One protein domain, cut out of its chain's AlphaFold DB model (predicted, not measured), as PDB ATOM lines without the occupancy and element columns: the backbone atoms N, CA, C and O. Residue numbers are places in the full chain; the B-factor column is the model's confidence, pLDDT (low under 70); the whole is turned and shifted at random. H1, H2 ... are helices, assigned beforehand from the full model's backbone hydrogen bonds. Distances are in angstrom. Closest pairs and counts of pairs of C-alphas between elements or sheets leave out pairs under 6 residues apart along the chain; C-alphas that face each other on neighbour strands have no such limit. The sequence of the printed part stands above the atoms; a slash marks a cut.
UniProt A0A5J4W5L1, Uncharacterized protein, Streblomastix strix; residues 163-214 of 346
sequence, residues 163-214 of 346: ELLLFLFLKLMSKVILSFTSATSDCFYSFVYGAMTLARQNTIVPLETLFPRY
ATOM      1  N   GLU A 163      72.290  69.580  12.939       59.97
ATOM      2  CA  GLU A 163      71.750  70.109  14.189       59.97
ATOM      3  C   GLU A 163      71.632  71.636  14.164       59.97
ATOM      4  O   GLU A 163      70.610  72.182  14.585       59.97
ATOM      5  N   LEU A 164      72.638  72.344  13.638       63.41
ATOM      6  CA  LEU A 164      72.579  73.801  13.508       63.41
ATOM      7  C   LEU A 164      71.523  74.222  12.480       63.41
ATOM      8  O   LEU A 164      70.770  75.169  12.724       63.41
ATOM      9  N   LEU A 165      71.429  73.507  11.355       66.88
ATOM     10  CA  LEU A 165      70.387  73.734  10.355       66.88
ATOM     11  C   LEU A 165      68.994  73.482  10.945       66.88
ATOM     12  O   LEU A 165      68.097  74.307  10.768       66.88
ATOM     13  N   LEU A 166      68.831  72.395  11.702       66.94
ATOM     14  CA  LEU A 166      67.590  72.074  12.401       66.94
ATOM     15  C   LEU A 166      67.225  73.158  13.421       66.94
ATOM     16  O   LEU A 166      66.080  73.598  13.462       66.94
ATOM     17  N   PHE A 167      68.183  73.656  14.206       71.06
ATOM     18  CA  PHE A 167      67.939  74.742  15.156       71.06
ATOM     19  C   PHE A 167      67.490  76.033  14.458       71.06
ATOM     20  O   PHE A 167      66.539  76.685  14.897       71.06
ATOM     21  N   LEU A 168      68.142  76.406  13.353       70.62
ATOM     22  CA  LEU A 168      67.752  77.569  12.553       70.62
ATOM     23  C   LEU A 168      66.365  77.388  11.928       70.62
ATOM     24  O   LEU A 168      65.580  78.336  11.917       70.62
ATOM     25  N   PHE A 169      66.042  76.177  11.475       72.94
ATOM     26  CA  PHE A 169      64.720  75.823  10.972       72.94
ATOM     27  C   PHE A 169      63.646  75.922  12.064       72.94
ATOM     28  O   PHE A 169      62.629  76.580  11.862       72.94
ATOM     29  N   LEU A 170      63.882  75.374  13.259       69.25
ATOM     30  CA  LEU A 170      62.953  75.500  14.389       69.25
ATOM     31  C   LEU A 170      62.772  76.964  14.809       69.25
ATOM     32  O   LEU A 170      61.654  77.412  15.068       69.25
ATOM     33  N   LYS A 171      63.856  77.746  14.808       72.38
ATOM     34  CA  LYS A 171      63.802  79.189  15.054       72.38
ATOM     35  C   LYS A 171      62.970  79.907  13.990       72.38
ATOM     36  O   LYS A 171      62.167  80.763  14.353       72.38
ATOM     37  N   LEU A 172      63.112  79.552  12.713       75.81
ATOM     38  CA  LEU A 172      62.282  80.074  11.625       75.81
ATOM     39  C   LEU A 172      60.804  79.734  11.855       75.81
ATOM     40  O   LEU A 172      59.980  80.643  11.893       75.81
ATOM     41  N   MET A 173      60.483  78.462  12.098       70.44
ATOM     42  CA  MET A 173      59.114  77.991  12.347       70.44
ATOM     43  C   MET A 173      58.478  78.626  13.589       70.44
ATOM     44  O   MET A 173      57.278  78.860  13.620       70.44
ATOM     45  N   SER A 174      59.272  78.973  14.606       69.12
ATOM     46  CA  SER A 174      58.774  79.695  15.789       69.12
ATOM     47  C   SER A 174      58.460  81.176  15.527       69.12
ATOM     48  O   SER A 174      57.782  81.821  16.326       69.12
ATOM     49  N   LYS A 175      59.004  81.749  14.446       69.69
ATOM     50  CA  LYS A 175      58.915  83.184  14.125       69.69
ATOM     51  C   LYS A 175      57.968  83.479  12.976       69.69
ATOM     52  O   LYS A 175      57.341  84.536  12.964       69.69
ATOM     53  N   VAL A 176      57.883  82.574  12.013       66.88
ATOM     54  CA  VAL A 176      56.913  82.634  10.931       66.88
ATOM     55  C   VAL A 176      55.762  81.752  11.383       66.88
ATOM     56  O   VAL A 176      55.984  80.579  11.643       66.88
ATOM     57  N   ILE A 177      54.558  82.308  11.532       61.91
ATOM     58  CA  ILE A 177      53.343  81.555  11.884       61.91
ATOM     59  C   ILE A 177      52.968  80.668  10.680       61.91
ATOM     60  O   ILE A 177      52.006  80.928   9.965       61.91
ATOM     61  N   LEU A 178      53.807  79.681  10.381       62.25
ATOM     62  CA  LEU A 178      53.597  78.657   9.372       62.25
ATOM     63  C   LEU A 178      52.980  77.459  10.073       62.25
ATOM     64  O   LEU A 178      53.406  77.085  11.168       62.25
ATOM     65  N   SER A 179      52.001  76.823   9.438       63.94
ATOM     66  CA  SER A 179      51.573  75.512   9.903       63.94
ATOM     67  C   SER A 179      52.723  74.518   9.712       63.94
ATOM     68  O   SER A 179      53.483  74.601   8.744       63.94
ATOM     69  N   PHE A 180      52.849  73.538  10.612       59.12
ATOM     70  CA  PHE A 180      53.832  72.458  10.461       59.12
ATOM     71  C   PHE A 180      53.688  71.733   9.113       59.12
ATOM     72  O   PHE A 180      54.686  71.338   8.518       59.12
ATOM     73  N   THR A 181      52.463  71.660   8.583       63.75
ATOM     74  CA  THR A 181      52.164  71.105   7.256       63.75
ATOM     75  C   THR A 181      52.783  71.897   6.103       63.75
ATOM     76  O   THR A 181      53.139  71.306   5.087       63.75
ATOM     77  N   SER A 182      52.964  73.217   6.232       69.69
ATOM     78  CA  SER A 182      53.664  74.008   5.213       69.69
ATOM     79  C   SER A 182      55.150  73.660   5.149       69.69
ATOM     80  O   SER A 182      55.731  73.666   4.066       69.69
ATOM     81  N   ALA A 183      55.760  73.323   6.286       66.38
ATOM     82  CA  ALA A 183      57.191  73.049   6.385       66.38
ATOM     83  C   ALA A 183      57.590  71.671   5.838       66.38
ATOM     84  O   ALA A 183      58.746  71.455   5.490       66.38
ATOM     85  N   THR A 184      56.624  70.760   5.725       74.56
ATOM     86  CA  THR A 184      56.789  69.444   5.096       74.56
ATOM     87  C   THR A 184      56.295  69.416   3.646       74.56
ATOM     88  O   THR A 184      56.185  68.341   3.069       74.56
ATOM     89  N   SER A 185      55.939  70.566   3.059       77.44
ATOM     90  CA  SER A 185      55.395  70.624   1.696       77.44
ATOM     91  C   SER A 185      56.489  70.617   0.627       77.44
ATOM     92  O   SER A 185      57.533  71.255   0.785       77.44
ATOM     93  N   ASP A 186      56.213  69.986  -0.517       80.31
ATOM     94  CA  ASP A 186      57.116  70.002  -1.678       80.31
ATOM     95  C   ASP A 186      57.423  71.426  -2.149       80.31
ATOM     96  O   ASP A 186      58.537  71.714  -2.582       80.31
ATOM     97  N   CYS A 187      56.460  72.347  -2.026       76.50
ATOM     98  CA  CYS A 187      56.649  73.757  -2.367       76.50
ATOM     99  C   CYS A 187      57.716  74.422  -1.488       76.50
ATOM    100  O   CYS A 187      58.534  75.187  -1.999       76.50
ATOM    101  N   PHE A 188      57.734  74.120  -0.185       80.06
ATOM    102  CA  PHE A 188      58.749  74.637   0.731       80.06
ATOM    103  C   PHE A 188      60.141  74.118   0.363       80.06
ATOM    104  O   PHE A 188      61.066  74.913   0.194       80.06
ATOM    105  N   TYR A 189      60.289  72.807   0.163       78.44
ATOM    106  CA  TYR A 189      61.576  72.230  -0.226       78.44
ATOM    107  C   TYR A 189      62.031  72.712  -1.604       78.44
ATOM    108  O   TYR A 189      63.192  73.083  -1.763       78.44
ATOM    109  N   SER A 190      61.123  72.804  -2.577       78.38
ATOM    110  CA  SER A 190      61.413  73.358  -3.905       78.38
ATOM    111  C   SER A 190      61.921  74.799  -3.817       78.38
ATOM    112  O   SER A 190      62.905  75.147  -4.470       78.38
ATOM    113  N   PHE A 191      61.308  75.626  -2.961       81.50
ATOM    114  CA  PHE A 191      61.791  76.977  -2.681       81.50
ATOM    115  C   PHE A 191      63.197  76.965  -2.067       81.50
ATOM    116  O   PHE A 191      64.074  77.674  -2.558       81.50
ATOM    117  N   VAL A 192      63.440  76.148  -1.036       80.19
ATOM    118  CA  VAL A 192      64.752  76.057  -0.369       80.19
ATOM    119  C   VAL A 192      65.840  75.610  -1.349       80.19
ATOM    120  O   VAL A 192      66.880  76.261  -1.446       80.19
ATOM    121  N   TYR A 193      65.605  74.548  -2.121       75.56
ATOM    122  CA  TYR A 193      66.568  74.057  -3.110       75.56
ATOM    123  C   TYR A 193      66.812  75.063  -4.237       75.56
ATOM    124  O   TYR A 193      67.963  75.268  -4.634       75.56
ATOM    125  N   GLY A 194      65.760  75.729  -4.720       71.38
ATOM    126  CA  GLY A 194      65.883  76.810  -5.696       71.38
ATOM    127  C   GLY A 194      66.718  77.970  -5.152       71.38
ATOM    128  O   GLY A 194      67.651  78.424  -5.814       71.38
ATOM    129  N   ALA A 195      66.463  78.384  -3.910       76.94
ATOM    130  CA  ALA A 195      67.206  79.447  -3.247       76.94
ATOM    131  C   ALA A 195      68.692  79.093  -3.055       76.94
ATOM    132  O   ALA A 195      69.571  79.903  -3.357       76.94
ATOM    133  N   MET A 196      68.986  77.863  -2.617       75.75
ATOM    134  CA  MET A 196      70.355  77.352  -2.498       75.75
ATOM    135  C   MET A 196      71.070  77.318  -3.852       75.75
ATOM    136  O   MET A 196      72.240  77.688  -3.940       75.75
ATOM    137  N   THR A 197      70.378  76.880  -4.903       74.00
ATOM    138  CA  THR A 197      70.923  76.830  -6.266       74.00
ATOM    139  C   THR A 197      71.248  78.232  -6.773       74.00
ATOM    140  O   THR A 197      72.364  78.465  -7.236       74.00
ATOM    141  N   LEU A 198      70.331  79.188  -6.598       67.38
ATOM    142  CA  LEU A 198      70.529  80.581  -6.997       67.38
ATOM    143  C   LEU A 198      71.715  81.226  -6.262       67.38
ATOM    144  O   LEU A 198      72.538  81.893  -6.889       67.38
ATOM    145  N   ALA A 199      71.840  80.989  -4.952       73.31
ATOM    146  CA  ALA A 199      72.962  81.485  -4.156       73.31
ATOM    147  C   ALA A 199      74.306  80.876  -4.597       73.31
ATOM    148  O   ALA A 199      75.313  81.578  -4.659       73.31
ATOM    149  N   ARG A 200      74.327  79.585  -4.963       71.44
ATOM    150  CA  ARG A 200      75.524  78.916  -5.506       71.44
ATOM    151  C   ARG A 200      75.932  79.450  -6.875       71.44
ATOM    152  O   ARG A 200      77.120  79.505  -7.161       71.44
ATOM    153  N   GLN A 201      74.971  79.830  -7.713       78.94
ATOM    154  CA  GLN A 201      75.244  80.429  -9.023       78.94
ATOM    155  C   GLN A 201      75.766  81.867  -8.908       78.94
ATOM    156  O   GLN A 201      76.495  82.325  -9.780       78.94
ATOM    157  N   ASN A 202      75.427  82.569  -7.823       81.00
ATOM    158  CA  ASN A 202      75.714  83.989  -7.630       81.00
ATOM    159  C   ASN A 202      76.540  84.234  -6.358       81.00
ATOM    160  O   ASN A 202      76.166  85.038  -5.509       81.00
ATOM    161  N   THR A 203      77.682  83.554  -6.222       79.69
ATOM    162  CA  THR A 203      78.501  83.537  -4.988       79.69
ATOM    163  C   THR A 203      79.050  84.896  -4.543       79.69
ATOM    164  O   THR A 203      79.436  85.049  -3.386       79.69
ATOM    165  N   ILE A 204      79.104  85.874  -5.449       85.62
ATOM    166  CA  ILE A 204      79.637  87.225  -5.204       85.62
ATOM    167  C   ILE A 204      78.509  88.208  -4.846       85.62
ATOM    168  O   ILE A 204      78.760  89.271  -4.278       85.62
ATOM    169  N   VAL A 205      77.257  87.865  -5.160       78.50
ATOM    170  CA  VAL A 205      76.104  88.734  -4.921       78.50
ATOM    171  C   VAL A 205      75.651  88.574  -3.466       78.50
ATOM    172  O   VAL A 205      75.419  87.444  -3.028       78.50
ATOM    173  N   PRO A 206      75.487  89.670  -2.701       81.56
ATOM    174  CA  PRO A 206      74.955  89.596  -1.345       81.56
ATOM    175  C   PRO A 206      73.592  88.894  -1.299       81.56
ATOM    176  O   PRO A 206      72.730  89.128  -2.152       81.56
ATOM    177  N   LEU A 207      73.375  88.060  -0.279       73.75
ATOM    178  CA  LEU A 207      72.139  87.286  -0.122       73.75
ATOM    179  C   LEU A 207      70.909  88.203  -0.043       73.75
ATOM    180  O   LEU A 207      69.859  87.878  -0.585       73.75
ATOM    181  N   GLU A 208      71.043  89.369   0.585       82.69
ATOM    182  CA  GLU A 208      69.991  90.383   0.705       82.69
ATOM    183  C   GLU A 208      69.572  90.965  -0.650       82.69
ATOM    184  O   GLU A 208      68.439  91.420  -0.795       82.69
ATOM    185  N   THR A 209      70.469  90.937  -1.638       82.00
ATOM    186  CA  THR A 209      70.181  91.356  -3.013       82.00
ATOM    187  C   THR A 209      69.446  90.255  -3.775       82.00
ATOM    188  O   THR A 209      68.535  90.551  -4.543       82.00
ATOM    189  N   LEU A 210      69.802  88.985  -3.544       80.00
ATOM    190  CA  LEU A 210      69.118  87.830  -4.145       80.00
ATOM    191  C   LEU A 210      67.728  87.592  -3.532       80.00
ATOM    192  O   LEU A 210      66.797  87.197  -4.231       80.00
ATOM    193  N   PHE A 211      67.581  87.859  -2.232       82.69
ATOM    194  CA  PHE A 211      66.354  87.672  -1.457       82.69
ATOM    195  C   PHE A 211      65.978  88.972  -0.733       82.69
ATOM    196  O   PHE A 211      66.107  89.075   0.495       82.69
ATOM    197  N   PRO A 212      65.515  89.989  -1.480       82.12
ATOM    198  CA  PRO A 212      65.148  91.271  -0.905       82.12
ATOM    199  C   PRO A 212      63.993  91.120   0.084       82.12
ATOM    200  O   PRO A 212      63.012  90.404  -0.140       82.12
ATOM    201  N   ARG A 213      64.089  91.851   1.195       82.88
ATOM    202  CA  ARG A 213      63.035  91.904   2.211       82.88
ATOM    203  C   ARG A 213      61.905  92.802   1.725       82.88
ATOM    204  O   ARG A 213      61.897  94.004   1.982       82.88
ATOM    205  N   TYR A 214      60.953  92.218   1.009       80.69
ATOM    206  CA  TYR A 214      59.763  92.944   0.586       80.69
ATOM    207  C   TYR A 214      58.849  93.268   1.769       80.69
ATOM    208  O   TYR A 214      58.678  92.478   2.699       80.69
TER     209      TYR A 214
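AT A GLANCE: This is residues 163 to 214 of the 346 residues of an uncharacterized protein of Streblomastix strix (UniProt A0A5J4W5L1). An open frame: the longer helices H1 and H3 stand apart, linked through short H2, and short H4 folds back near the last residues of H3. The printed part has 52 residues, with four named helices, H1 to H4 in chain order, and no named strand: all helix. It is loose, radius of gyration of the C-alphas 12.5 A, spans 33 by 27 by 20 A.

HOW THE PARTS SIT: H1 (163 to 175) and H2 (180 to 183) are close but not clearly touching, closest at C-alphas 173 and 180, 7.9 A. H2 and H3 (186 to 201) are likewise, at C-alphas 182 and 188, 6.8 A. H3 only just touches H4 (207 to 210), with 3 pairs of C-alphas within 8 A, through residues 198 to 199 of H3 alone; closest are C-alphas 199 and 207, 7.1 A. H1 is apart from H3. Every O i to N i+4 pair is within hydrogen-bond range in H1 and H3; H2 and H4 are too short for one.

IN THESE COORDINATES: H1, 18.3 A long, begins at C-alpha 163 (71.750, 70.109, 14.189). H3, 22.2 A, ends at C-alpha 201 (75.244, 80.429, -9.023).

THE WHOLE: The printed part has no cut; its three links are tight. Low-confidence residues include 174 to 183.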